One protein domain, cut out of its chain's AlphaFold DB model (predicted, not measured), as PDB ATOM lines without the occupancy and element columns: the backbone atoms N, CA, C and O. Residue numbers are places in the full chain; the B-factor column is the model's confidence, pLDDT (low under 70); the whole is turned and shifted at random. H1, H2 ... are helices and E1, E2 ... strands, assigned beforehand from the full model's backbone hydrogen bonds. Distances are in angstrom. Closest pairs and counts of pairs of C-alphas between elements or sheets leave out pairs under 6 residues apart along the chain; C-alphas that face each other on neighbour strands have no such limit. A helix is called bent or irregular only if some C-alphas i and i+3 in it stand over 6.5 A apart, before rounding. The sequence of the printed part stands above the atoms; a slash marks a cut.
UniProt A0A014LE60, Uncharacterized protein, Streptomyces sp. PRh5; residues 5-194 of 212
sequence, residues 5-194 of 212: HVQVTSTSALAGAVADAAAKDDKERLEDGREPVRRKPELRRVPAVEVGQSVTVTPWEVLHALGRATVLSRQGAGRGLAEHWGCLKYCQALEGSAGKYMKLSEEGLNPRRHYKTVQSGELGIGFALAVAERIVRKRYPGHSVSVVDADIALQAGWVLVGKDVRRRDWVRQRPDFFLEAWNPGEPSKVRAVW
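Overview. This is residues 5 to 194 of the 212 residues of an uncharacterized protein of Streptomyces sp. PRh5 (UniProt A0A014LE60). One long helix, H6, runs through the middle, with the antiparallel three-stranded sheet E5, E6, E7 along part of it and the helical hairpin of H3 and H4 set on it through H3, which crosses it. The short strand pairs E1 with E2 and E3 with E4 lie round this core, H1 lies off to one side of it, touching no other helix, with a tight link from E1 before it and a long link to H2 after it, and residues 155 to 169 stick out as a loop. The printed part has 190 residues, in the order E1 H1 H2 E2 H3 H4 E3 E4 H5 H6 E5 H7 H8 E6 E7, and its class is mixed, helices and strands. It is only just compact, close to loose, with a radius of gyration of the C-alphas of 18.9 A and spans of 52 by 44 by 44 A.

Along the chain. Find C-alpha 5 at (38.665, 6.177, 75.265), where E1, residues 5 to 7, begins. Then come H1, residues 12 to 31, 28.6 A long, H2, residues 48 to 51, and E2, residues 54 to 57. Next are H3, residues 59 to 70, 16.5 A, and H4, residues 76 to 88, 19.8 A, irregular with C-alphas 77 and 80 7.2 A apart. E3, residues 94 to 96, E4, residues 102 to 104, and H5, residues 106 to 109, follow. From C-alpha 113 at (28.964, 27.630, 61.243), H6 runs 40.0 A to residue 139, irregular with C-alphas 114 and 117 7.0 A apart. E5 is residues 144 to 149, 16.4 A, H7 residues 150 to 158, H8 residues 169 to 173, E6 residues 177 to 182, 15.8 A, and E7 residues 189 to 193, ending at (28.245, 19.163, 88.319).

Arrangement. Look first at inner strand E6, antiparallel to its neighbours E5 and E7: N 146 of E5 and O 180 of E6 are within hydrogen-bond range at 2.9 A, and so are N 179 of E6 and O 191 of E7, its hairpin partner, at 2.8 A. H6 is on this sheet at a height of 8.0 A; H3 and H6 with it make two layers, helices on one face of a sheet. H3 touches H6 about perpendicular at 78 degrees, closest at C-alphas 66 and 126, 4.1 A. H3 and H4 touch as a hairpin, closest at C-alphas 67 and 86, 4.4 A. H2 touches H6, closest at C-alphas 50 and 135, 6.2 A. In the antiparallel neighbours E1 and E2, N 6 and O 55 are within hydrogen-bond range at 2.8 A; in the hairpin E3 and E4, N 95 and O 103 are within hydrogen-bond range at 2.9 A. The closest C-alphas of E3 and H5, 94 and 108, are 6.5 A apart. H7 only grazes the sheet with residues 150 to 153; H8 is not on it, and H1 is apart from H6. Every O i to N i+4 pair is within hydrogen-bond range in H1, H3 and H7, against 7 of 9 in H4, 21 of 23 in H6 and 0 of 1 in H8, where 2 of 2 O i to N i+3 pairs are; H2 and H5 are too short for an i+4 pair.

Size, cuts and confidence. The farthest C-alphas, Ala 98 and Lys 163, are 56.5 A apart. The printed part has no cut, and the link from H1 to H2 is long, 16 residues. Residues 155 to 169, of which 155 to 158 belong to H7, stand free. The mean pLDDT of the printed part is 79.3; it is under 70 at residues 36, 38 to 43, 72 to 75, 111 to 114 and 155 to 174.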
ATOM      1  N   HIS A   5      38.088   5.394  74.181       88.69
ATOM      2  CA  HIS A   5      38.665   6.177  75.265       88.69
ATOM      3  C   HIS A   5      38.294   7.657  75.138       88.69
ATOM      4  O   HIS A   5      38.378   8.247  74.062       88.69
ATOM      5  N   VAL A   6      37.941   8.269  76.260       83.81
ATOM      6  CA  VAL A   6      37.811   9.715  76.432       83.81
ATOM      7  C   VAL A   6      38.846  10.134  77.458       83.81
ATOM      8  O   VAL A   6      38.888   9.579  78.557       83.81
ATOM      9  N   GLN A   7      39.713  11.073  77.086       84.94
ATOM     10  CA  GLN A   7      40.754  11.572  77.980       84.94
ATOM     11  C   GLN A   7      40.139  12.374  79.126       84.94
ATOM     12  O   GLN A   7      39.213  13.159  78.924       84.94
ATOM     13  N   VAL A   8      40.675  12.181  80.330       80.56
ATOM     14  CA  VAL A   8      40.269  12.930  81.521       80.56
ATOM     15  C   VAL A   8      41.457  13.743  82.011       80.56
ATOM     16  O   VAL A   8      42.373  13.233  82.651       80.56
ATOM     17  N   THR A   9      41.431  15.041  81.729       79.69
ATOM     18  CA  THR A   9      42.448  16.004  82.156       79.69
ATOM     19  C   THR A   9      42.124  16.553  83.545       79.69
ATOM     20  O   THR A   9      41.762  17.710  83.714       79.69
ATOM     21  N   SER A  10      42.253  15.715  84.581       77.88
ATOM     22  CA  SER A  10      42.132  16.143  85.985       77.88
ATOM     23  C   SER A  10      43.502  16.155  86.668       77.88
ATOM     24  O   SER A  10      43.885  15.220  87.374       77.88
ATOM     25  N   THR A  11      44.286  17.203  86.416       81.06
ATOM     26  CA  THR A  11      45.653  17.344  86.944       81.06
ATOM     27  C   THR A  11      45.699  18.270  88.160       81.06
ATOM     28  O   THR A  11      44.813  19.099  88.368       81.06
ATOM     29  N   SER A  12      46.748  18.145  88.981       80.31
ATOM     30  CA  SER A  12      47.025  19.116  90.051       80.31
ATOM     31  C   SER A  12      47.274  20.514  89.487       80.31
ATOM     32  O   SER A  12      46.831  21.485  90.086       80.31
ATOM     33  N   ALA A  13      47.916  20.607  88.318       81.88
ATOM     34  CA  ALA A  13      48.131  21.866  87.616       81.88
ATOM     35  C   ALA A  13      46.807  22.541  87.229       81.88
ATOM     36  O   ALA A  13      46.642  23.728  87.477       81.88
ATOM     37  N   LEU A  14      45.834  21.788  86.695       80.06
ATOM     38  CA  LEU A  14      44.517  22.343  86.371       80.06
ATOM     39  C   LEU A  14      43.767  22.786  87.634       80.06
ATOM     40  O   LEU A  14      43.187  23.865  87.649       80.06
ATOM     41  N   ALA A  15      43.799  21.981  88.700       79.75
ATOM     42  CA  ALA A  15      43.190  22.360  89.974       79.75
ATOM     43  C   ALA A  15      43.830  23.638  90.555       79.75
ATOM     44  O   ALA A  15      43.109  24.518  91.019       79.75
ATOM     45  N   GLY A  16      45.160  23.761  90.465       80.62
ATOM     46  CA  GLY A  16      45.908  24.960  90.846       80.62
ATOM     47  C   GLY A  16      45.521  26.177  90.010       80.62
ATOM     48  O   GLY A  16      45.144  27.194  90.571       80.62
ATOM     49  N   ALA A  17      45.467  26.043  88.683       82.69
ATOM     50  CA  ALA A  17      45.057  27.131  87.793       82.69
ATOM     51  C   ALA A  17      43.632  27.636  88.086       82.69
ATOM     52  O   ALA A  17      43.359  28.831  87.989       82.69
ATOM     53  N   VAL A  18      42.714  26.741  88.473       80.94
ATOM     54  CA  VAL A  18      41.363  27.134  88.906       80.94
ATOM     55  C   VAL A  18      41.400  27.872  90.248       80.94
ATOM     56  O   VAL A  18      40.659  28.841  90.420       80.94
ATOM     57  N   ALA A  19      42.255  27.454  91.184       82.06
ATOM     58  CA  ALA A  19      42.455  28.160  92.449       82.06
ATOM     59  C   ALA A  19      43.067  29.556  92.235       82.06
ATOM     60  O   ALA A  19      42.579  30.526  92.812       82.06
ATOM     61  N   ASP A  20      44.051  29.681  91.345       82.81
ATOM     62  CA  ASP A  20      44.680  30.957  90.992       82.81
ATOM     63  C   ASP A  20      43.680  31.909  90.325       82.81
ATOM     64  O   ASP A  20      43.591  33.086  90.682       82.81
ATOM     65  N   ALA A  21      42.868  31.401  89.392       84.62
ATOM     66  CA  ALA A  21      41.800  32.177  88.764       84.62
ATOM     67  C   ALA A  21      40.756  32.647  89.790       84.62
ATOM     68  O   ALA A  21      40.288  33.783  89.721       84.62
ATOM     69  N   ALA A  22      40.420  31.798  90.765       80.62
ATOM     70  CA  ALA A  22      39.527  32.160  91.859       80.62
ATOM     71  C   ALA A  22      40.127  33.251  92.761       80.62
ATOM     72  O   ALA A  22      39.422  34.203  93.089       80.62
ATOM     73  N   ALA A  23      41.411  33.149  93.111       84.00
ATOM     74  CA  ALA A  23      42.108  34.146  93.924       84.00
ATOM     75  C   ALA A  23      42.225  35.498  93.204       84.00
ATOM     76  O   ALA A  23      42.104  36.552  93.828       84.00
ATOM     77  N   LYS A  24      42.418  35.479  91.880       85.44
ATOM     78  CA  LYS A  24      42.408  36.692  91.059       85.44
ATOM     79  C   LYS A  24      41.036  37.373  91.067       85.44
ATOM     80  O   LYS A  24      40.979  38.576  91.297       85.44
ATOM     81  N   ASP A  25      39.955  36.613  90.879       82.38
ATOM     82  CA  ASP A  25      38.584  37.136  90.982       82.38
ATOM     83  C   ASP A  25      38.307  37.703  92.387       82.38
ATOM     84  O   ASP A  25      37.738  38.782  92.507       82.38
ATOM     85  N   ASP A  26      38.779  37.050  93.458       82.44
ATOM     86  CA  ASP A  26      38.662  37.596  94.821       82.44
ATOM     87  C   ASP A  26      39.374  38.943  94.970       82.44
ATOM     88  O   ASP A  26      38.815  39.875  95.548       82.44
ATOM     89  N   LYS A  27      40.586  39.067  94.421       85.69
ATOM     90  CA  LYS A  27      41.336  40.323  94.448       85.69
ATOM     91  C   LYS A  27      40.597  41.436  93.702       85.69
ATOM     92  O   LYS A  27      40.425  42.513  94.265       85.69
ATOM     93  N   GLU A  28      40.111  41.165  92.491       86.00
ATOM     94  CA  GLU A  28      39.343  42.133  91.692       86.00
ATOM     95  C   GLU A  28      38.063  42.573  92.423       86.00
ATOM     96  O   GLU A  28      37.722  43.752  92.448       86.00
ATOM     97  N   ARG A  29      37.369  41.652  93.105       83.50
ATOM     98  CA  ARG A  29      36.174  41.988  93.897       83.50
ATOM     99  C   ARG A  29      36.480  42.869  95.100       83.50
ATOM    100  O   ARG A  29      35.684  43.759  95.393       83.50
ATOM    101  N   LEU A  30      37.589  42.610  95.792       85.62
ATOM    102  CA  LEU A  30      38.038  43.432  96.916       85.62
ATOM    103  C   LEU A  30      38.407  44.844  96.451       85.62
ATOM    104  O   LEU A  30      38.011  45.812  97.097       85.62
ATOM    105  N   GLU A  31      39.109  44.963  95.321       89.88
ATOM    106  CA  GLU A  31      39.431  46.250  94.686       89.88
ATOM    107  C   GLU A  31      38.159  47.010  94.268       89.88
ATOM    108  O   GLU A  31      38.058  48.216  94.489       89.88
ATOM    109  N   ASP A  32      37.144  46.294  93.777       88.12
ATOM    110  CA  ASP A  32      35.824  46.837  93.432       88.12
ATOM    111  C   ASP A  32      34.927  47.138  94.659       88.12
ATOM    112  O   ASP A  32      33.762  47.515  94.495       88.12
ATOM    113  N   GLY A  33      35.411  46.928  95.892       84.94
ATOM    114  CA  GLY A  33      34.646  47.136  97.127       84.94
ATOM    115  C   GLY A  33      33.446  46.193  97.298       84.94
ATOM    116  O   GLY A  33      32.506  46.505  98.031       84.94
ATOM    117  N   ARG A  34      33.437  45.050  96.603       81.38
ATOM    118  CA  ARG A  34      32.357  44.055  96.664       81.38
ATOM    119  C   ARG A  34      32.581  43.087  97.820       81.38
ATOM    120  O   ARG A  34      33.707  42.707  98.125       81.38
ATOM    121  N   GLU A  35      31.485  42.624  98.417       76.56
ATOM    122  CA  GLU A  35      31.553  41.642  99.501       76.56
ATOM    123  C   GLU A  35      32.218  40.319  99.058       76.56
ATOM    124  O   GLU A  35      31.986  39.852  97.929       76.56
ATOM    125  N   PRO A  36      32.992  39.674  99.954       69.38
ATOM    126  CA  PRO A  36      33.542  38.344  99.722       69.38
ATOM    127  C   PRO A  36      32.440  37.306  99.482       69.38
ATOM    128  O   PRO A  36      31.438  37.251 100.198       69.38
ATOM    129  N   VAL A  37      32.630  36.432  98.494       72.38
ATOM    130  CA  VAL A  37      31.662  35.369  98.187       72.38
ATOM    131  C   VAL A  37      31.955  34.137  99.040       72.38
ATOM    132  O   VAL A  37      33.096  33.686  99.131       72.38
ATOM    133  N   ARG A  38      30.913  33.521  99.614       68.62
ATOM    134  CA  ARG A  38      31.037  32.200 100.249       68.62
ATOM    135  C   ARG A  38      31.549  31.184  99.222       68.62
ATOM    136  O   ARG A  38      30.823  30.809  98.299       68.62
ATOM    137  N   ARG A  39      32.784  30.714  99.401       63.94
ATOM    138  CA  ARG A  39      33.423  29.761  98.487       63.94
ATOM    139  C   ARG A  39      32.821  28.360  98.620       63.94
ATOM    140  O   ARG A  39      32.402  27.922  99.695       63.94
ATOM    141  N   LYS A  40      32.781  27.650  97.491       61.62
ATOM    142  CA  LYS A  40      32.557  26.201  97.464       61.62
ATOM    143  C   LYS A  40      33.773  25.504  98.098       61.62
ATOM    144  O   LYS A  40      34.854  26.093  98.097       61.62
ATOM    145  N   PRO A  41      33.623  24.272  98.619       63.72
ATOM    146  CA  PRO A  41      34.766  23.466  99.037       63.72
ATOM    147  C   PRO A  41      35.823  23.397  97.930       63.72
ATOM    148  O   PRO A  41      35.468  23.380  96.749       63.72
ATOM    149  N   GLU A  42      37.097  23.351  98.318       67.81
ATOM    150  CA  GLU A  42      38.224  23.333  97.382       67.81
ATOM    151  C   GLU A  42      38.050  22.265  96.300       67.81
ATOM    152  O   GLU A  42      37.782  21.090  96.583       67.81
ATOM    153  N   LEU A  43      38.226  22.679  95.044       69.81
ATOM    154  CA  LEU A  43      38.231  21.761  93.918       69.81
ATOM    155  C   LEU A  43      39.506  20.929  93.978       69.81
ATOM    156  O   LEU A  43      40.617  21.434  93.846       69.81
ATOM    157  N   ARG A  44      39.335  19.627  94.180       74.94
ATOM    158  CA  ARG A  44      40.434  18.665  94.173       74.94
ATOM    159  C   ARG A  44      40.445  17.933  92.847       74.94
ATOM    160  O   ARG A  44      39.387  17.623  92.296       74.94
ATOM    161  N   ARG A  45      41.648  17.603  92.369       79.81
ATOM    162  CA  ARG A  45      41.793  16.670  91.249       79.81
ATOM    163  C   ARG A  45      41.034  15.383  91.562       79.81
ATOM    164  O   ARG A  45      41.038  14.913  92.706       79.81
ATOM    165  N   VAL A  46      40.434  14.790  90.543       78.69
ATOM    166  CA  VAL A  46      39.850  13.464  90.679       78.69
ATOM    167  C   VAL A  46      40.996  12.460  90.851       78.69
ATOM    168  O   VAL A  46      41.930  12.468  90.045       78.69
ATOM    169  N   PRO A  47      40.986  11.612  91.895       78.69
ATOM    170  CA  PRO A  47      42.037  10.621  92.087       78.69
ATOM    171  C   PRO A  47      42.165   9.692  90.872       78.69
ATOM    172  O   PRO A  47      41.173   9.142  90.396       78.69
ATOM    173  N   ALA A  48      43.395   9.450  90.407       75.31
ATOM    174  CA  ALA A  48      43.648   8.568  89.262       75.31
ATOM    175  C   ALA A  48      43.128   7.137  89.494       75.31
ATOM    176  O   ALA A  48      42.728   6.467  88.550       75.31
ATOM    177  N   VAL A  49      43.058   6.684  90.750       75.00
ATOM    178  CA  VAL A  49      42.452   5.392  91.109       75.00
ATOM    179  C   VAL A  49      40.964   5.320  90.757       75.00
ATOM    180  O   VAL A  49      40.457   4.236  90.483       75.00
ATOM    181  N   GLU A  50      40.253   6.448  90.708       72.62
ATOM    182  CA  GLU A  50      38.829   6.486  90.374       72.62
ATOM    183  C   GLU A  50      38.613   6.445  88.857       72.62
ATOM    184  O   GLU A  50      37.784   5.674  88.382       72.62
ATOM    185  N   VAL A  51      39.401   7.180  88.072       73.19
ATOM    186  CA  VAL A  51      39.064   7.440  86.656       73.19
ATOM    187  C   VAL A  51      40.181   7.087  85.674       73.19
ATOM    188  O   VAL A  51      39.923   6.927  84.487       73.19
ATOM    189  N   GLY A  52      41.410   6.896  86.152       75.56
ATOM    190  CA  GLY A  52      42.588   6.771  85.300       75.56
ATOM    191  C   GLY A  52      42.856   8.047  84.496       75.56
ATOM    192  O   GLY A  52      42.341   9.118  84.807       75.56
ATOM    193  N   GLN A  53      43.677   7.925  83.451       76.12
ATOM    194  CA  GLN A  53      43.927   9.001  82.477       76.12
ATOM    195  C   GLN A  53      42.863   9.049  81.367       76.12
ATOM    196  O   GLN A  53      42.760  10.029  80.629       76.12
ATOM    197  N   SER A  54      42.062   7.988  81.233       81.19
ATOM    198  CA  SER A  54      40.945   7.933  80.297       81.19
ATOM    199  C   SER A  54      39.820   7.053  80.825       81.19
ATOM    200  O   SER A  54      40.057   6.070  81.528       81.19
ATOM    201  N   VAL A  55      38.593   7.386  80.429       84.00
ATOM    202  CA  VAL A  55      37.428   6.523  80.620       84.00
ATOM    203  C   VAL A  55      37.033   5.882  79.312       84.00
ATOM    204  O   VAL A  55      37.074   6.499  78.252       84.00
ATOM    205  N   THR A  56      36.620   4.628  79.392       89.12
ATOM    206  CA  THR A  56      36.060   3.915  78.254       89.12
ATOM    207  C   THR A  56      34.553   4.143  78.232       89.12
ATOM    208  O   THR A  56      33.858   3.735  79.163       89.12
ATOM    209  N   VAL A  57      34.062   4.805  77.185       88.69
ATOM    210  CA  VAL A  57      32.637   5.083  76.958       88.69
ATOM    211  C   VAL A  57      32.274   4.816  75.502       88.69
ATOM    212  O   VAL A  57      33.084   4.949  74.583       88.69
ATOM    213  N   THR A  58      31.043   4.401  75.273       91.38
ATOM    214  CA  THR A  58      30.445   4.281  73.947       91.38
ATOM    215  C   THR A  58      29.850   5.625  73.522       91.38
ATOM    216  O   THR A  58      29.427   6.403  74.379       91.38
ATOM    217  N   PRO A  59      29.750   5.908  72.209       90.50
ATOM    218  CA  PRO A  59      29.041   7.099  71.744       90.50
ATOM    219  C   PRO A  59      27.599   7.142  72.263       90.50
ATOM    220  O   PRO A  59      27.111   8.193  72.654       90.50
ATOM    221  N   TRP A  60      26.944   5.980  72.356       91.44
ATOM    222  CA  TRP A  60      25.584   5.876  72.878       91.44
ATOM    223  C   TRP A  60      25.462   6.307  74.343       91.44
ATOM    224  O   TRP A  60      24.511   6.997  74.681       91.44
ATOM    225  N   GLU A  61      26.424   5.970  75.209       91.75
ATOM    226  CA  GLU A  61      26.419   6.440  76.605       91.75
ATOM    227  C   GLU A  61      26.506   7.972  76.688       91.75
ATOM    228  O   GLU A  61      25.792   8.580  77.485       91.75
ATOM    229  N   VAL A  62      27.323   8.601  75.835       91.69
ATOM    230  CA  VAL A  62      27.457  10.067  75.759       91.69
ATOM    231  C   VAL A  62      26.161  10.709  75.262       91.69
ATOM    232  O   VAL A  62      25.659  11.651  75.874       91.69
ATOM    233  N   LEU A  63      25.590  10.178  74.179       92.56
ATOM    234  CA  LEU A  63      24.352  10.688  73.590       92.56
ATOM    235  C   LEU A  63      23.148  10.484  74.509       92.56
ATOM    236  O   LEU A  63      22.315  11.374  74.622       92.56
ATOM    237  N   HIS A  64      23.080   9.361  75.217       91.81
ATOM    238  CA  HIS A  64      22.024   9.085  76.184       91.81
ATOM    239  C   HIS A  64      22.151   9.958  77.440       91.81
ATOM    240  O   HIS A  64      21.146  10.402  77.998       91.81
ATOM    241  N   ALA A  65      23.376  10.247  77.894       91.31
ATOM    242  CA  ALA A  65      23.601  11.235  78.947       91.31
ATOM    243  C   ALA A  65      23.128  12.627  78.508       91.31
ATOM    244  O   ALA A  65      22.402  13.276  79.256       91.31
ATOM    245  N   LEU A  66      23.458  13.036  77.279       90.75
ATOM    246  CA  LEU A  66      22.992  14.289  76.688       90.75
ATOM    247  C   LEU A  66      21.462  14.344  76.575       90.75
ATOM    248  O   LEU A  66      20.846  15.266  77.102       90.75
ATOM    249  N   GLY A  67      20.843  13.338  75.953       89.19
ATOM    250  CA  GLY A  67      19.398  13.278  75.743       89.19
ATOM    251  C   GLY A  67      18.614  13.393  77.047       89.19
ATOM    252  O   GLY A  67      17.672  14.172  77.120       89.19
ATOM    253  N   ARG A  68      19.045  12.707  78.114       87.38
ATOM    254  CA  ARG A  68      18.424  12.831  79.446       87.38
ATOM    255  C   ARG A  68      18.628  14.209  80.081       87.38
ATOM    256  O   ARG A  68      17.771  14.654  80.837       87.38
ATOM    257  N   ALA A  69      19.757  14.858  79.805       85.25
ATOM    258  CA  ALA A  69      20.142  16.123  80.419       85.25
ATOM    259  C   ALA A  69      19.463  17.344  79.788       85.25
ATOM    260  O   ALA A  69      19.191  18.314  80.482       85.25
ATOM    261  N   THR A  70      19.187  17.317  78.482       82.69
ATOM    262  CA  THR A  70      18.645  18.481  77.754       82.69
ATOM    263  C   THR A  70      17.128  18.490  77.629       82.69
ATOM    264  O   THR A  70      16.556  19.402  77.031       82.69
ATOM    265  N   VAL A  71      16.447  17.465  78.137       82.12
ATOM    266  CA  VAL A  71      14.994  17.386  78.021       82.12
ATOM    267  C   VAL A  71      14.325  18.285  79.036       82.12
ATOM    268  O   VAL A  71      14.579  18.211  80.235       82.12
ATOM    269  N   LEU A  72      13.420  19.123  78.531       69.38
ATOM    270  CA  LEU A  72      12.677  20.056  79.359       69.38
ATOM    271  C   LEU A  72      11.899  19.295  80.440       69.38
ATOM    272  O   LEU A  72      11.090  18.407  80.163       69.38
ATOM    273  N   SER A  73      12.105  19.726  81.678       63.16
ATOM    274  CA  SER A  73      11.550  19.168  82.912       63.16
ATOM    275  C   SER A  73      10.033  18.932  82.916       63.16
ATOM    276  O   SER A  73       9.540  18.068  83.637       63.16
ATOM    277  N   ARG A  74       9.283  19.678  82.095       62.91
ATOM    278  CA  ARG A  74       7.813  19.658  82.016       62.91
ATOM    279  C   ARG A  74       7.256  18.975  80.762       62.91
ATOM    280  O   ARG A  74       6.086  19.160  80.448       62.91
ATOM    281  N   GLN A  75       8.058  18.188  80.045       66.31
ATOM    282  CA  GLN A  75       7.635  17.540  78.792       66.31
ATOM    283  C   GLN A  75       6.540  16.470  78.952       66.31
ATOM    284  O   GLN A  75       5.990  16.022  77.948       66.31
ATOM    285  N   GLY A  76       6.177  16.080  80.181       72.38
ATOM    286  CA  GLY A  76       5.070  15.153  80.435       72.38
ATOM    287  C   GLY A  76       5.203  13.868  79.610       72.38
ATOM    288  O   GLY A  76       6.277  13.269  79.563       72.38
ATOM    289  N   ALA A  77       4.138  13.480  78.905       77.88
ATOM    290  CA  ALA A  77       4.129  12.307  78.025       77.88
ATOM    291  C   ALA A  77       5.115  12.398  76.836       77.88
ATOM    292  O   ALA A  77       5.518  11.370  76.299       77.88
ATOM    293  N   GLY A  78       5.543  13.604  76.441       81.56
ATOM    294  CA  GLY A  78       6.507  13.826  75.355       81.56
ATOM    295  C   GLY A  78       7.969  13.611  75.754       81.56
ATOM    296  O   GLY A  78       8.844  13.584  74.888       81.56
ATOM    297  N   ARG A  79       8.250  13.415  77.050       82.62
ATOM    298  CA  ARG A  79       9.613  13.313  77.588       82.62
ATOM    299  C   ARG A  79      10.454  12.256  76.871       82.62
ATOM    300  O   ARG A  79      11.550  12.565  76.422       82.62
ATOM    301  N   GLY A  80       9.931  11.037  76.727       82.81
ATOM    302  CA  GLY A  80      10.677   9.937  76.106       82.81
ATOM    303  C   GLY A  80      11.059  10.222  74.651       82.81
ATOM    304  O   GLY A  80      12.169   9.898  74.229       82.81
ATOM    305  N   LEU A  81      10.176  10.891  73.900       85.69
ATOM    306  CA  LEU A  81      10.454  11.302  72.523       85.69
ATOM    307  C   LEU A  81      11.520  12.400  72.474       85.69
ATOM    308  O   LEU A  81      12.423  12.339  71.642       85.69
ATOM    309  N   ALA A  82      11.448  13.376  73.379       84.81
ATOM    310  CA  ALA A  82      12.440  14.440  73.468       84.81
ATOM    311  C   ALA A  82      13.839  13.896  73.828       84.81
ATOM    312  O   ALA A  82      14.831  14.335  73.247       84.81
ATOM    313  N   GLU A  83      13.920  12.896  74.716       87.31
ATOM    314  CA  GLU A  83      15.186  12.235  75.084       87.31
ATOM    315  C   GLU A  83      15.791  11.517  73.867       87.31
ATOM    316  O   GLU A  83      16.977  11.684  73.562       87.31
ATOM    317  N   HIS A  84      14.961  10.784  73.118       87.94
ATOM    318  CA  HIS A  84      15.383  10.126  71.879       87.94
ATOM    319  C   HIS A  84      15.830  11.133  70.822       87.94
ATOM    320  O   HIS A  84      16.859  10.925  70.180       87.94
ATOM    321  N   TRP A  85      15.102  12.238  70.658       86.69
ATOM    322  CA  TRP A  85      15.459  13.282  69.705       86.69
ATOM    323  C   TRP A  85      16.833  13.893  70.007       86.69
ATOM    324  O   TRP A  85      17.650  14.038  69.096       86.69
ATOM    325  N   GLY A  86      17.128  14.172  71.283       85.25
ATOM    326  CA  GLY A  86      18.446  14.653  71.712       85.25
ATOM    327  C   GLY A  86      19.581  13.687  71.353       85.25
ATOM    328  O   GLY A  86      20.651  14.120  70.926       85.25
ATOM    329  N   CYS A  87      19.330  12.377  71.437       86.06
ATOM    330  CA  CYS A  87      20.290  11.357  71.012       86.06
ATOM    331  C   CYS A  87      20.450  11.317  69.482       86.06
ATOM    332  O   CYS A  87      21.568  11.276  68.965       86.06
ATOM    333  N   LEU A  88      19.332  11.330  68.747       87.50
ATOM    334  CA  LEU A  88      19.301  11.202  67.286       87.50
ATOM    335  C   LEU A  88      19.998  12.367  66.579       87.50
ATOM    336  O   LEU A  88      20.689  12.146  65.590       87.50
ATOM    337  N   LYS A  89      19.881  13.580  67.128       86.25
ATOM    338  CA  LYS A  89      20.516  14.809  66.627       86.25
ATOM    339  C   LYS A  89      22.020  14.657  66.356       86.25
ATOM    340  O   LYS A  89      22.548  15.308  65.459       86.25
ATOM    341  N   TYR A  90      22.700  13.795  67.113       88.56
ATOM    342  CA  TYR A  90      24.150  13.606  67.051       88.56
ATOM    343  C   TYR A  90      24.570  12.144  66.875       88.56
ATOM    344  O   TYR A  90      25.722  11.801  67.143       88.56
ATOM    345  N   CYS A  91      23.675  11.275  66.397       87.94
ATOM    346  CA  CYS A  91      23.961   9.844  66.243       87.94
ATOM    347  C   CYS A  91      25.146   9.554  65.304       87.94
ATOM    348  O   CYS A  91      25.830   8.548  65.476       87.94
ATOM    349  N   GLN A  92      25.419  10.462  64.364       87.94
ATOM    350  CA  GLN A  92      26.555  10.401  63.446       87.94
ATOM    351  C   GLN A  92      27.712  11.314  63.847       87.94
ATOM    352  O   GLN A  92      28.711  11.321  63.147       87.94
ATOM    353  N   ALA A  93      27.626  12.080  64.940       88.25
ATOM    354  CA  ALA A  93      28.630  13.094  65.275       88.25
ATOM    355  C   ALA A  93      29.924  12.519  65.877       88.25
ATOM    356  O   ALA A  93      30.944  13.206  65.897       88.25
ATOM    357  N   LEU A  94      29.879  11.292  66.404       89.06
ATOM    358  CA  LEU A  94      30.959  10.678  67.173       89.06
ATOM    359  C   LEU A  94      31.408   9.365  66.535       89.06
ATOM    360  O   LEU A  94      30.591   8.504  66.213       89.06
ATOM    361  N   GLU A  95      32.719   9.176  66.446       88.69
ATOM    362  CA  GLU A  95      33.327   7.944  65.958       88.69
ATOM    363  C   GLU A  95      34.622   7.608  66.708       88.69
ATOM    364  O   GLU A  95      35.085   8.342  67.585       88.69
ATOM    365  N   GLY A  96      35.210   6.462  66.378       84.00
ATOM    366  CA  GLY A  96      36.515   6.072  66.891       84.00
ATOM    367  C   GLY A  96      37.664   6.575  66.033       84.00
ATOM    368  O   GLY A  96      37.579   6.618  64.809       84.00
ATOM    369  N   SER A  97      38.776   6.895  66.679       83.81
ATOM    370  CA  SER A  97      40.065   7.121  66.034       83.81
ATOM    371  C   SER A  97      40.908   5.841  66.012       83.81
ATOM    372  O   SER A  97      40.738   4.950  66.852       83.81
ATOM    373  N   ALA A  98      41.884   5.782  65.100       75.12
ATOM    374  CA  ALA A  98      42.899   4.727  65.041       75.12
ATOM    375  C   ALA A  98      43.623   4.535  66.393       75.12
ATOM    376  O   ALA A  98      43.945   3.412  66.771       75.12
ATOM    377  N   GLY A  99      43.775   5.611  67.177       74.94
ATOM    378  CA  GLY A  99      44.362   5.595  68.523       74.94
ATOM    379  C   GLY A  99      43.457   5.069  69.647       74.94
ATOM    380  O   GLY A  99      43.783   5.258  70.812       74.94
ATOM    381  N   LYS A 100      42.308   4.450  69.340       83.75
ATOM    382  CA  LYS A 100      41.283   3.994  70.309       83.75
ATOM    383  C   LYS A 100      40.583   5.106  71.109       83.75
ATOM    384  O   LYS A 100      39.824   4.794  72.026       83.75
ATOM    385  N   TYR A 101      40.763   6.374  70.751       87.25
ATOM    386  CA  TYR A 101      40.046   7.500  71.359       87.25
ATOM    387  C   TYR A 101      38.782   7.859  70.584       87.25
ATOM    388  O   TYR A 101      38.709   7.641  69.374       87.25
ATOM    389  N   MET A 102      37.795   8.417  71.279       89.88
ATOM    390  CA  MET A 102      36.613   8.987  70.643       89.88
ATOM    391  C   MET A 102      36.976  10.322  69.990       89.88
ATOM    392  O   MET A 102      37.652  11.150  70.601       89.88
ATOM    393  N   LYS A 103      36.518  10.532  68.759       88.12
ATOM    394  CA  LYS A 103      36.663  11.787  68.020       88.12
ATOM    395  C   LYS A 103      35.344  12.179  67.357       88.12
ATOM    396  O   LYS A 103      34.409  11.380  67.297       88.12
ATOM    397  N   LEU A 104      35.286  13.407  66.853       87.88
ATOM    398  CA  LEU A 104      34.226  13.805  65.933       87.88
ATOM    399  C   LEU A 104      34.409  13.070  64.599       87.88
ATOM    400  O   LEU A 104      35.540  12.915  64.129       87.88
ATOM    401  N   SER A 105      33.300  12.624  64.022       87.62
ATOM    402  CA  SER A 105      33.262  12.101  62.655       87.62
ATOM    403  C   SER A 105      33.370  13.228  61.628       87.62
ATOM    404  O   SER A 105      33.355  14.407  61.984       87.62
ATOM    405  N   GLU A 106      33.425  12.876  60.346       85.38
ATOM    406  CA  GLU A 106      33.313  13.849  59.255       85.38
ATOM    407  C   GLU A 106      32.038  14.706  59.374       85.38
ATOM    408  O   GLU A 106      32.114  15.937  59.361       85.38
ATOM    409  N   GLU A 107      30.890  14.074  59.636       83.56
ATOM    410  CA  GLU A 107      29.613  14.763  59.875       83.56
ATOM    411  C   GLU A 107      29.663  15.656  61.125       83.56
ATOM    412  O   GLU A 107      29.163  16.782  61.136       83.56
ATOM    413  N   GLY A 108      30.323  15.188  62.188       81.50
ATOM    414  CA  GLY A 108      30.530  15.955  63.416       81.50
ATOM    415  C   GLY A 108      31.472  17.154  63.253       81.50
ATOM    416  O   GLY A 108      31.386  18.104  64.030       81.50
ATOM    417  N   LEU A 109      32.361  17.125  62.256       80.75
ATOM    418  CA  LEU A 109      33.311  18.194  61.935       80.75
ATOM    419  C   LEU A 109      32.754  19.235  60.958       80.75
ATOM    420  O   LEU A 109      33.306  20.339  60.895       80.75
ATOM    421  N   ASN A 110      31.659  18.924  60.255       75.38
ATOM    422  CA  ASN A 110      31.009  19.811  59.289       75.38
ATOM    423  C   ASN A 110      29.648  20.400  59.741       75.38
ATOM    424  O   ASN A 110      28.715  20.494  58.936       75.38
ATOM    425  N   PRO A 111      29.467  20.861  60.995       66.19
ATOM    426  CA  PRO A 111      28.283  21.638  61.316       66.19
ATOM    427  C   PRO A 111      28.358  22.974  60.565       66.19
ATOM    428  O   PRO A 111      29.367  23.687  60.630       66.19
ATOM    429  N   ARG A 112      27.266  23.372  59.894       66.94
ATOM    430  CA  ARG A 112      27.112  24.756  59.403       66.94
ATOM    431  C   ARG A 112      27.509  25.715  60.532       66.94
ATOM    432  O   ARG A 112      27.110  25.492  61.671       66.94
ATOM    433  N   ARG A 113      28.281  26.774  60.238       52.47
ATOM    434  CA  ARG A 113      28.964  27.630  61.243       52.47
ATOM    435  C   ARG A 113      28.108  28.014  62.463       52.47
ATOM    436  O   ARG A 113      28.629  28.024  63.573       52.47
ATOM    437  N   HIS A 114      26.812  28.272  62.276       54.16
ATOM    438  CA  HIS A 114      25.874  28.631  63.349       54.16
ATOM    439  C   HIS A 114      25.587  27.510  64.364       54.16
ATOM    440  O   HIS A 114      25.114  27.787  65.459       54.16
ATOM    441  N   TYR A 115      25.883  26.255  64.029       73.00
ATOM    442  CA  TYR A 115      25.569  25.087  64.848       73.00
ATOM    443  C   TYR A 115      26.771  24.514  65.600       73.00
ATOM    444  O   TYR A 115      26.598  23.741  66.538       73.00
ATOM    445  N   LYS A 116      27.993  24.915  65.232       76.81
ATOM    446  CA  LYS A 116      29.229  24.380  65.819       76.81
ATOM    447  C   LYS A 116      29.323  24.643  67.323       76.81
ATOM    448  O   LYS A 116      29.645  23.738  68.087       76.81
ATOM    449  N   THR A 117      29.017  25.868  67.751       77.12
ATOM    450  CA  THR A 117      29.037  26.251  69.172       77.12
ATOM    451  C   THR A 117      28.006  25.457  69.969       77.12
ATOM    452  O   THR A 117      28.329  24.925  71.027       77.12
ATOM    453  N   VAL A 118      26.790  25.323  69.429       82.69
ATOM    454  CA  VAL A 118      25.690  24.581  70.066       82.69
ATOM    455  C   VAL A 118      26.051  23.106  70.209       82.69
ATOM    456  O   VAL A 118      25.997  22.565  71.307       82.69
ATOM    457  N   GLN A 119      26.507  22.474  69.126       84.94
ATOM    458  CA  GLN A 119      26.943  21.080  69.139       84.94
ATOM    459  C   GLN A 119      28.075  20.836  70.136       84.94
ATOM    460  O   GLN A 119      28.026  19.863  70.880       84.94
ATOM    461  N   SER A 120      29.089  21.703  70.171       83.75
ATOM    462  CA  SER A 120      30.200  21.544  71.110       83.75
ATOM    463  C   SER A 120      29.750  21.666  72.566       83.75
ATOM    464  O   SER A 120      30.239  20.916  73.408       83.75
ATOM    465  N   GLY A 121      28.844  22.602  72.869       83.31
ATOM    466  CA  GLY A 121      28.287  22.762  74.213       83.31
ATOM    467  C   GLY A 121      27.473  21.541  74.637       83.31
ATOM    468  O   GLY A 121      27.714  20.971  75.697       83.31
ATOM    469  N   GLU A 122      26.569  21.084  73.771       88.44
ATOM    470  CA  GLU A 122      25.706  19.933  74.041       88.44
ATOM    471  C   GLU A 122      26.501  18.623  74.162       88.44
ATOM    472  O   GLU A 122      26.376  17.912  75.158       88.44
ATOM    473  N   LEU A 123      27.403  18.320  73.222       89.19
ATOM    474  CA  LEU A 123      28.278  17.146  73.347       89.19
ATOM    475  C   LEU A 123      29.150  17.227  74.605       89.19
ATOM    476  O   LEU A 123      29.369  16.213  75.268       89.19
ATOM    477  N   GLY A 124      29.595  18.430  74.969       87.62
ATOM    478  CA  GLY A 124      30.301  18.702  76.214       87.62
ATOM    479  C   GLY A 124      29.546  18.272  77.465       87.62
ATOM    480  O   GLY A 124      30.107  17.574  78.309       87.62
ATOM    481  N   ILE A 125      28.265  18.639  77.556       88.69
ATOM    482  CA  ILE A 125      27.366  18.206  78.636       88.69
ATOM    483  C   ILE A 125      27.282  16.675  78.665       88.69
ATOM    484  O   ILE A 125      27.465  16.071  79.724       88.69
ATOM    485  N   GLY A 126      27.084  16.041  77.504       90.75
ATOM    486  CA  GLY A 126      27.037  14.583  77.382       90.75
ATOM    487  C   GLY A 126      28.300  13.899  77.915       90.75
ATOM    488  O   GLY A 126      28.208  12.979  78.730       90.75
ATOM    489  N   PHE A 127      29.487  14.367  77.512       90.81
ATOM    490  CA  PHE A 127      30.763  13.821  77.989       90.81
ATOM    491  C   PHE A 127      30.962  14.044  79.489       90.81
ATOM    492  O   PHE A 127      31.330  13.106  80.198       90.81
ATOM    493  N   ALA A 128      30.705  15.261  79.978       89.06
ATOM    494  CA  ALA A 128      30.873  15.603  81.386       89.06
ATOM    495  C   ALA A 128      30.005  14.710  82.281       89.06
ATOM    496  O   ALA A 128      30.501  14.150  83.261       89.06
ATOM    497  N   LEU A 129      28.734  14.521  81.916       90.56
ATOM    498  CA  LEU A 129      27.803  13.684  82.667       90.56
ATOM    499  C   LEU A 129      28.137  12.195  82.557       90.56
ATOM    500  O   LEU A 129      28.131  11.512  83.578       90.56
ATOM    501  N   ALA A 130      28.494  11.695  81.371       91.31
ATOM    502  CA  ALA A 130      28.880  10.293  81.196       91.31
ATOM    503  C   ALA A 130      30.131   9.936  82.017       91.31
ATOM    504  O   ALA A 130      30.176   8.890  82.672       91.31
ATOM    505  N   VAL A 131      31.138  10.819  82.027       89.50
ATOM    506  CA  VAL A 131      32.334  10.651  82.860       89.50
ATOM    507  C   VAL A 131      31.933  10.702  84.330       89.50
ATOM    508  O   VAL A 131      32.203   9.744  85.050       89.50
ATOM    509  N   ALA A 132      31.256  11.767  84.770       89.19
ATOM    510  CA  ALA A 132      30.917  11.988  86.173       89.19
ATOM    511  C   ALA A 132      30.032  10.873  86.760       89.19
ATOM    512  O   ALA A 132      30.301  10.407  87.869       89.19
ATOM    513  N   GLU A 133      29.050  10.372  86.004       90.06
ATOM    514  CA  GLU A 133      28.228   9.221  86.391       90.06
ATOM    515  C   GLU A 133      29.105   7.986  86.659       90.06
ATOM    516  O   GLU A 133      28.930   7.297  87.666       90.06
ATOM    517  N   ARG A 134      30.117   7.738  85.818       88.88
ATOM    518  CA  ARG A 134      31.048   6.613  85.990       88.88
ATOM    519  C   ARG A 134      31.921   6.755  87.238       88.88
ATOM    520  O   ARG A 134      32.135   5.763  87.936       88.88
ATOM    521  N   ILE A 135      32.378   7.971  87.551       87.62
ATOM    522  CA  ILE A 135      33.118   8.264  88.795       87.62
ATOM    523  C   ILE A 135      32.250   7.927  90.008       87.62
ATOM    524  O   ILE A 135      32.684   7.218  90.915       87.62
ATOM    525  N   VAL A 136      31.011   8.424  90.018       89.25
ATOM    526  CA  VAL A 136      30.084   8.250  91.141       89.25
ATOM    527  C   VAL A 136      29.718   6.777  91.322       89.25
ATOM    528  O   VAL A 136      29.802   6.281  92.445       89.25
ATOM    529  N   ARG A 137      29.421   6.049  90.237       90.12
ATOM    530  CA  ARG A 137      29.149   4.599  90.274       90.12
ATOM    531  C   ARG A 137      30.317   3.797  90.844       90.12
ATOM    532  O   ARG A 137      30.102   2.835  91.570       90.12
ATOM    533  N   LYS A 138      31.559   4.185  90.539       88.94
ATOM    534  CA  LYS A 138      32.742   3.508  91.083       88.94
ATOM    535  C   LYS A 138      32.967   3.824  92.559       88.94
ATOM    536  O   LYS A 138      33.390   2.953  93.310       88.94
ATOM    537  N   ARG A 139      32.696   5.065  92.976       88.38
ATOM    538  CA  ARG A 139      32.843   5.499  94.372       88.38
ATOM    539  C   ARG A 139      31.762   4.912  95.284       88.38
ATOM    540  O   ARG A 139      32.023   4.720  96.468       88.38
ATOM    541  N   TYR A 140      30.581   4.618  94.743       90.31
ATOM    542  CA  TYR A 140      29.456   4.045  95.480       90.31
ATOM    543  C   TYR A 140      28.923   2.786  94.779       90.31
ATOM    544  O   TYR A 140      27.895   2.839  94.099       90.31
ATOM    545  N   PRO A 141      29.633   1.649  94.904       90.31
ATOM    546  CA  PRO A 141      29.175   0.383  94.349       90.31
ATOM    547  C   PRO A 141      27.851  -0.030  95.000       90.31
ATOM    548  O   PRO A 141      27.725   0.018  96.219       90.31
ATOM    549  N   GLY A 142      26.876  -0.455  94.195       89.44
ATOM    550  CA  GLY A 142      25.547  -0.856  94.676       89.44
ATOM    551  C   GLY A 142      24.529   0.286  94.769       89.44
ATOM    552  O   GLY A 142      23.336   0.014  94.862       89.44
ATOM    553  N   HIS A 143      24.958   1.547  94.656       92.06
ATOM    554  CA  HIS A 143      24.045   2.689  94.590       92.06
ATOM    555  C   HIS A 143      23.516   2.883  93.165       92.06
ATOM    556  O   HIS A 143      24.254   2.810  92.178       92.06
ATOM    557  N   SER A 144      22.227   3.197  93.058       92.25
ATOM    558  CA  SER A 144      21.638   3.750  91.839       92.25
ATOM    559  C   SER A 144      22.124   5.182  91.660       92.25
ATOM    560  O   SER A 144      22.072   5.967  92.603       92.25
ATOM    561  N   VAL A 145      22.597   5.524  90.460       91.25
ATOM    562  CA  VAL A 145      23.069   6.878  90.148       91.25
ATOM    563  C   VAL A 145      22.107   7.555  89.181       91.25
ATOM    564  O   VAL A 145      21.829   7.015  88.110       91.25
ATOM    565  N   SER A 146      21.619   8.736  89.550       88.44
ATOM    566  CA  SER A 146      20.721   9.566  88.746       88.44
ATOM    567  C   SER A 146      21.327  10.954  88.517       88.44
ATOM    568  O   SER A 146      22.037  11.501  89.364       88.44
ATOM    569  N   VAL A 147      21.059  11.519  87.338       88.00
ATOM    570  CA  VAL A 147      21.342  12.925  87.025       88.00
ATOM    571  C   VAL A 147      20.053  13.708  87.238       88.00
ATOM    572  O   VAL A 147      19.011  13.346  86.691       88.00
ATOM    573  N   VAL A 148      20.130  14.778  88.017       84.00
ATOM    574  CA  VAL A 148      19.013  15.659  88.346       84.00
ATOM    575  C   VAL A 148      19.362  17.063  87.875       84.00
ATOM    576  O   VAL A 148      20.393  17.608  88.259       84.00
ATOM    577  N   ASP A 149      18.514  17.654  87.044       81.81
ATOM    578  CA  ASP A 149      18.643  19.055  86.643       81.81
ATOM    579  C   ASP A 149      18.558  19.958  87.885       81.81
ATOM    580  O   ASP A 149      17.657  19.823  88.728       81.81
ATOM    581  N   ALA A 150      19.543  20.842  88.029       80.19
ATOM    582  CA  ALA A 150      19.664  21.668  89.215       80.19
ATOM    583  C   ALA A 150      18.528  22.684  89.341       80.19
ATOM    584  O   ALA A 150      18.099  22.956  90.462       80.19
ATOM    585  N   ASP A 151      17.996  23.208  88.237       74.38
ATOM    586  CA  ASP A 151      16.860  24.124  88.275       74.38
ATOM    587  C   ASP A 151      15.591  23.405  88.728       74.38
ATOM    588  O   ASP A 151      14.844  23.961  89.533       74.38
ATOM    589  N   ILE A 152      15.376  22.151  88.315       74.06
ATOM    590  CA  ILE A 152      14.259  21.340  88.830       74.06
ATOM    591  C   ILE A 152      14.407  21.119  90.337       74.06
ATOM    592  O   ILE A 152      13.475  21.385  91.102       74.06
ATOM    593  N   ALA A 153      15.574  20.634  90.769       74.88
ATOM    594  CA  ALA A 153      15.834  20.324  92.173       74.88
ATOM    595  C   ALA A 153      15.696  21.568  93.061       74.88
ATOM    596  O   ALA A 153      15.086  21.522  94.131       74.88
ATOM    597  N   LEU A 154      16.231  22.701  92.599       71.25
ATOM    598  CA  LEU A 154      16.165  23.959  93.325       71.25
ATOM    599  C   LEU A 154      14.758  24.550  93.313       71.25
ATOM    600  O   LEU A 154      14.346  25.050  94.349       71.25
ATOM    601  N   GLN A 155      13.993  24.468  92.220       67.00
ATOM    602  CA  GLN A 155      12.589  24.899  92.217       67.00
ATOM    603  C   GLN A 155      11.753  24.093  93.216       67.00
ATOM    604  O   GLN A 155      11.004  24.684  93.993       67.00
ATOM    605  N   ALA A 156      11.922  22.768  93.260       60.41
ATOM    606  CA  ALA A 156      11.214  21.910  94.209       60.41
ATOM    607  C   ALA A 156      11.580  22.224  95.674       60.41
ATOM    608  O   ALA A 156      10.701  22.278  96.531       60.41
ATOM    609  N   GLY A 157      12.861  22.493  95.957       53.44
ATOM    610  CA  GLY A 157      13.326  22.877  97.294       53.44
ATOM    611  C   GLY A 157      13.021  24.330  97.684       53.44
ATOM    612  O   GLY A 157      12.859  24.628  98.863       53.44
ATOM    613  N   TRP A 158      12.920  25.252  96.722       44.53
ATOM    614  CA  TRP A 158      12.673  26.681  96.966       44.53
ATOM    615  C   TRP A 158      11.202  27.045  97.117       44.53
ATOM    616  O   TRP A 158      10.903  28.031  97.786       44.53
ATOM    617  N   VAL A 159      10.273  26.235  96.604       46.22
ATOM    618  CA  VAL A 159       8.848  26.365  96.965       46.22
ATOM    619  C   VAL A 159       8.641  26.202  98.484       46.22
ATOM    620  O   VAL A 159       7.691  26.757  99.030       46.22
ATOM    621  N   LEU A 160       9.567  25.539  99.191       42.34
ATOM    622  CA  LEU A 160       9.549  25.395 100.653       42.34
ATOM    623  C   LEU A 160      10.234  26.548 101.415       42.34
ATOM    624  O   LEU A 160      10.058  26.644 102.627       42.34
ATOM    625  N   VAL A 161      10.989  27.437 100.751       39.91
ATOM    626  CA  VAL A 161      11.757  28.507 101.419       39.91
ATOM    627  C   VAL A 161      11.565  29.861 100.718       39.91
ATOM    628  O   VAL A 161      12.452  30.367 100.041       39.91
ATOM    629  N   GLY A 162      10.400  30.475 100.945       35.78
ATOM    630  CA  GLY A 162      10.237  31.935 100.975       35.78
ATOM    631  C   GLY A 162       9.971  32.661  99.645       35.78
ATOM    632  O   GLY A 162      10.792  32.694  98.735       35.78
ATOM    633  N   LYS A 163       8.847  33.388  99.614       37.62
ATOM    634  CA  LYS A 163       8.400  34.344  98.577       37.62
ATOM    635  C   LYS A 163       9.337  35.550  98.321       37.62
ATOM    636  O   LYS A 163       8.993  36.393  97.500       37.62
ATOM    637  N   ASP A 164      10.509  35.632  98.954       43.78
ATOM    638  CA  ASP A 164      11.354  36.840  98.992       43.78
ATOM    639  C   ASP A 164      12.732  36.700  98.326       43.78
ATOM    640  O   ASP A 164      13.679  37.423  98.649       43.78
ATOM    641  N   VAL A 165      12.885  35.822  97.332       47.22
ATOM    642  CA  VAL A 165      14.123  35.803  96.538       47.22
ATOM    643  C   VAL A 165      14.062  36.873  95.443       47.22
ATOM    644  O   VAL A 165      13.927  36.591  94.252       47.22
ATOM    645  N   ARG A 166      14.186  38.142  95.849       44.25
ATOM    646  CA  ARG A 166      14.562  39.222  94.926       44.25
ATOM    647  C   ARG A 166      15.896  38.841  94.277       44.25
ATOM    648  O   ARG A 166      16.835  38.483  94.988       44.25
ATOM    649  N   ARG A 167      15.937  38.869  92.936       45.38
ATOM    650  CA  ARG A 167      17.103  38.608  92.068       45.38
ATOM    651  C   ARG A 167      18.416  38.954  92.776       45.38
ATOM    652  O   ARG A 167      18.711  40.131  92.950       45.38
ATOM    653  N   ARG A 168      19.209  37.949  93.149       49.94
ATOM    654  CA  ARG A 168      20.617  38.168  93.497       49.94
ATOM    655  C   ARG A 168      21.504  37.431  92.503       49.94
ATOM    656  O   ARG A 168      21.139  36.372  91.986       49.94
ATOM    657  N   ASP A 169      22.683  37.987  92.270       49.44
ATOM    658  CA  ASP A 169      23.673  37.543  91.282       49.44
ATOM    659  C   ASP A 169      24.173  36.098  91.477       49.44
ATOM    660  O   ASP A 169      24.776  35.516  90.575       49.44
ATOM    661  N   TRP A 170      23.851  35.459  92.608       48.78
ATOM    662  CA  TRP A 170      24.146  34.049  92.884       48.78
ATOM    663  C   TRP A 170      23.448  33.054  91.955       48.78
ATOM    664  O   TRP A 170      23.841  31.889  91.913       48.78
ATOM    665  N   VAL A 171      22.410  33.467  91.211       49.09
ATOM    666  CA  VAL A 171      21.714  32.568  90.271       49.09
ATOM    667  C   VAL A 171      22.682  32.104  89.177       49.09
ATOM    668  O   VAL A 171      22.589  30.968  88.731       49.09
ATOM    669  N   ARG A 172      23.694  32.921  88.848       50.59
ATOM    670  CA  ARG A 172      24.752  32.589  87.882       50.59
ATOM    671  C   ARG A 172      25.803  31.595  88.394       50.59
ATOM    672  O   ARG A 172      26.646  31.176  87.616       50.59
ATOM    673  N   GLN A 173      25.803  31.236  89.681       57.69
ATOM    674  CA  GLN A 173      26.844  30.381  90.283       57.69
ATOM    675  C   GLN A 173      26.375  28.949  90.597       57.69
ATOM    676  O   GLN A 173      27.082  28.180  91.267       57.69
ATOM    677  N   ARG A 174      25.178  28.586  90.131       66.25
ATOM    678  CA  ARG A 174      24.546  27.281  90.360       66.25
ATOM    679  C   ARG A 174      25.148  26.205  89.469       66.25
ATOM    680  O   ARG A 174      25.668  26.551  88.414       66.25
ATOM    681  N   PRO A 175      25.165  24.941  89.918       75.00
ATOM    682  CA  PRO A 175      25.453  23.840  89.010       75.00
ATOM    683  C   PRO A 175      24.343  23.738  87.980       75.00
ATOM    684  O   PRO A 175      23.217  24.129  88.272       75.00
ATOM    685  N   ASP A 176      24.657  23.173  86.825       81.06
ATOM    686  CA  ASP A 176      23.643  22.807  85.838       81.06
ATOM    687  C   ASP A 176      22.962  21.492  86.253       81.06
ATOM    688  O   ASP A 176      21.761  21.306  86.067       81.06
ATOM    689  N   PHE A 177      23.711  20.591  86.909       85.44
ATOM    690  CA  PHE A 177      23.210  19.278  87.320       85.44
ATOM    691  C   PHE A 177      23.678  18.858  88.716       85.44
ATOM    692  O   PHE A 177      24.754  19.221  89.192       85.44
ATOM    693  N   PHE A 178      22.892  17.996  89.347       86.00
ATOM    694  CA  PHE A 178      23.279  17.179  90.485       86.00
ATOM    695  C   PHE A 178      23.383  15.712  90.060       86.00
ATOM    696  O   PHE A 178      22.559  15.207  89.308       86.00
ATOM    697  N   LEU A 179      24.391  15.015  90.570       89.44
ATOM    698  CA  LEU A 179      24.479  13.563  90.568       89.44
ATOM    699  C   LEU A 179      24.086  13.057  91.948       89.44
ATOM    700  O   LEU A 179      24.730  13.401  92.941       89.44
ATOM    701  N   GLU A 180      23.054  12.234  92.001       91.12
ATOM    702  CA  GLU A 180      22.612  11.555  93.210       91.12
ATOM    703  C   GLU A 180      23.019  10.085  93.136       91.12
ATOM    704  O   GLU A 180      22.742   9.408  92.152       91.12
ATOM    705  N   ALA A 181      23.677   9.594  94.185       93.19
ATOM    706  CA  ALA A 181      23.864   8.172  94.431       93.19
ATOM    707  C   ALA A 181      22.962   7.740  95.590       93.19
ATOM    708  O   ALA A 181      23.124   8.218  96.718       93.19
ATOM    709  N   TRP A 182      22.034   6.831  95.310       94.31
ATOM    710  CA  TRP A 182      20.999   6.384  96.236       94.31
ATOM    711  C   TRP A 182      21.004   4.862  96.414       94.31
ATOM    712  O   TRP A 182      21.199   4.114  95.458       94.31
ATOM    713  N   ASN A 183      20.781   4.408  97.644       92.94
ATOM    714  CA  ASN A 183      20.612   3.003  98.010       92.94
ATOM    715  C   ASN A 183      19.488   2.926  99.060       92.94
ATOM    716  O   ASN A 183      19.493   3.757  99.975       92.94
ATOM    717  N   PRO A 184      18.519   1.994  98.956       92.38
ATOM    718  CA  PRO A 184      17.472   1.847  99.962       92.38
ATOM    719  C   PRO A 184      18.029   1.756 101.388       92.38
ATOM    720  O   PRO A 184      18.928   0.968 101.664       92.38
ATOM    721  N   GLY A 185      17.483   2.562 102.300       88.31
ATOM    722  CA  GLY A 185      17.897   2.583 103.708       88.31
ATOM    723  C   GLY A 185      19.126   3.446 104.023       88.31
ATOM    724  O   GLY A 185      19.430   3.633 105.198       88.31
ATOM    725  N   GLU A 186      19.797   4.026 103.023       90.12
ATOM    726  CA  GLU A 186      20.886   4.993 103.216       90.12
ATOM    727  C   GLU A 186      20.471   6.419 102.801       90.12
ATOM    728  O   GLU A 186      19.696   6.593 101.858       90.12
ATOM    729  N   PRO A 187      21.033   7.470 103.432       87.56
ATOM    730  CA  PRO A 187      20.908   8.834 102.926       87.56
ATOM    731  C   PRO A 187      21.513   8.991 101.521       87.56
ATOM    732  O   PRO A 187      22.631   8.531 101.259       87.56
ATOM    733  N   SER A 188      20.813   9.712 100.639       85.75
ATOM    734  CA  SER A 188      21.304  10.053  99.298       85.75
ATOM    735  C   SER A 188      22.611  10.846  99.347       85.75
ATOM    736  O   SER A 188      22.762  11.811 100.101       85.75
ATOM    737  N   LYS A 189      23.562  10.481  98.482       88.88
ATOM    738  CA  LYS A 189      24.857  11.160  98.348       88.88
ATOM    739  C   LYS A 189      24.831  12.026  97.094       88.88
ATOM    740  O   LYS A 189      24.882  11.508  95.984       88.88
ATOM    741  N   VAL A 190      24.789  13.347  97.273       85.06
ATOM    742  CA  VAL A 190      24.661  14.306  96.163       85.06
ATOM    743  C   VAL A 190      26.005  14.959  95.821       85.06
ATOM    744  O   VAL A 190      26.806  15.292  96.704       85.06
ATOM    745  N   ARG A 191      26.281  15.132  94.526       85.06
ATOM    746  CA  ARG A 191      27.441  15.850  93.978       85.06
ATOM    747  C   ARG A 191      26.978  16.829  92.908       85.06
ATOM    748  O   ARG A 191      26.222  16.461  92.026       85.06
ATOM    749  N   ALA A 192      27.430  18.071  92.983       81.12
ATOM    750  CA  ALA A 192      27.088  19.090  91.999       81.12
ATOM    751  C   ALA A 192      28.047  19.033  90.796       81.12
ATOM    752  O   ALA A 192      29.247  18.812  90.976       81.12
ATOM    753  N   VAL A 193      27.516  19.226  89.589       81.38
ATOM    754  CA  VAL A 193      28.245  19.163  88.319       81.38
ATOM    755  C   VAL A 193      28.060  20.479  87.568       81.38
ATOM    756  O   VAL A 193      26.937  20.931  87.352       81.38
ATOM    757  N   TRP A 194      29.184  21.069  87.164       79.06
ATOM    758  CA  TRP A 194      29.256  22.237  86.286       79.06
ATOM    759  C   TRP A 194      29.866  21.804  84.956       79.06
ATOM    760  O   TRP A 194      31.093  21.865  84.806       79.06
TER     761      TRP A 194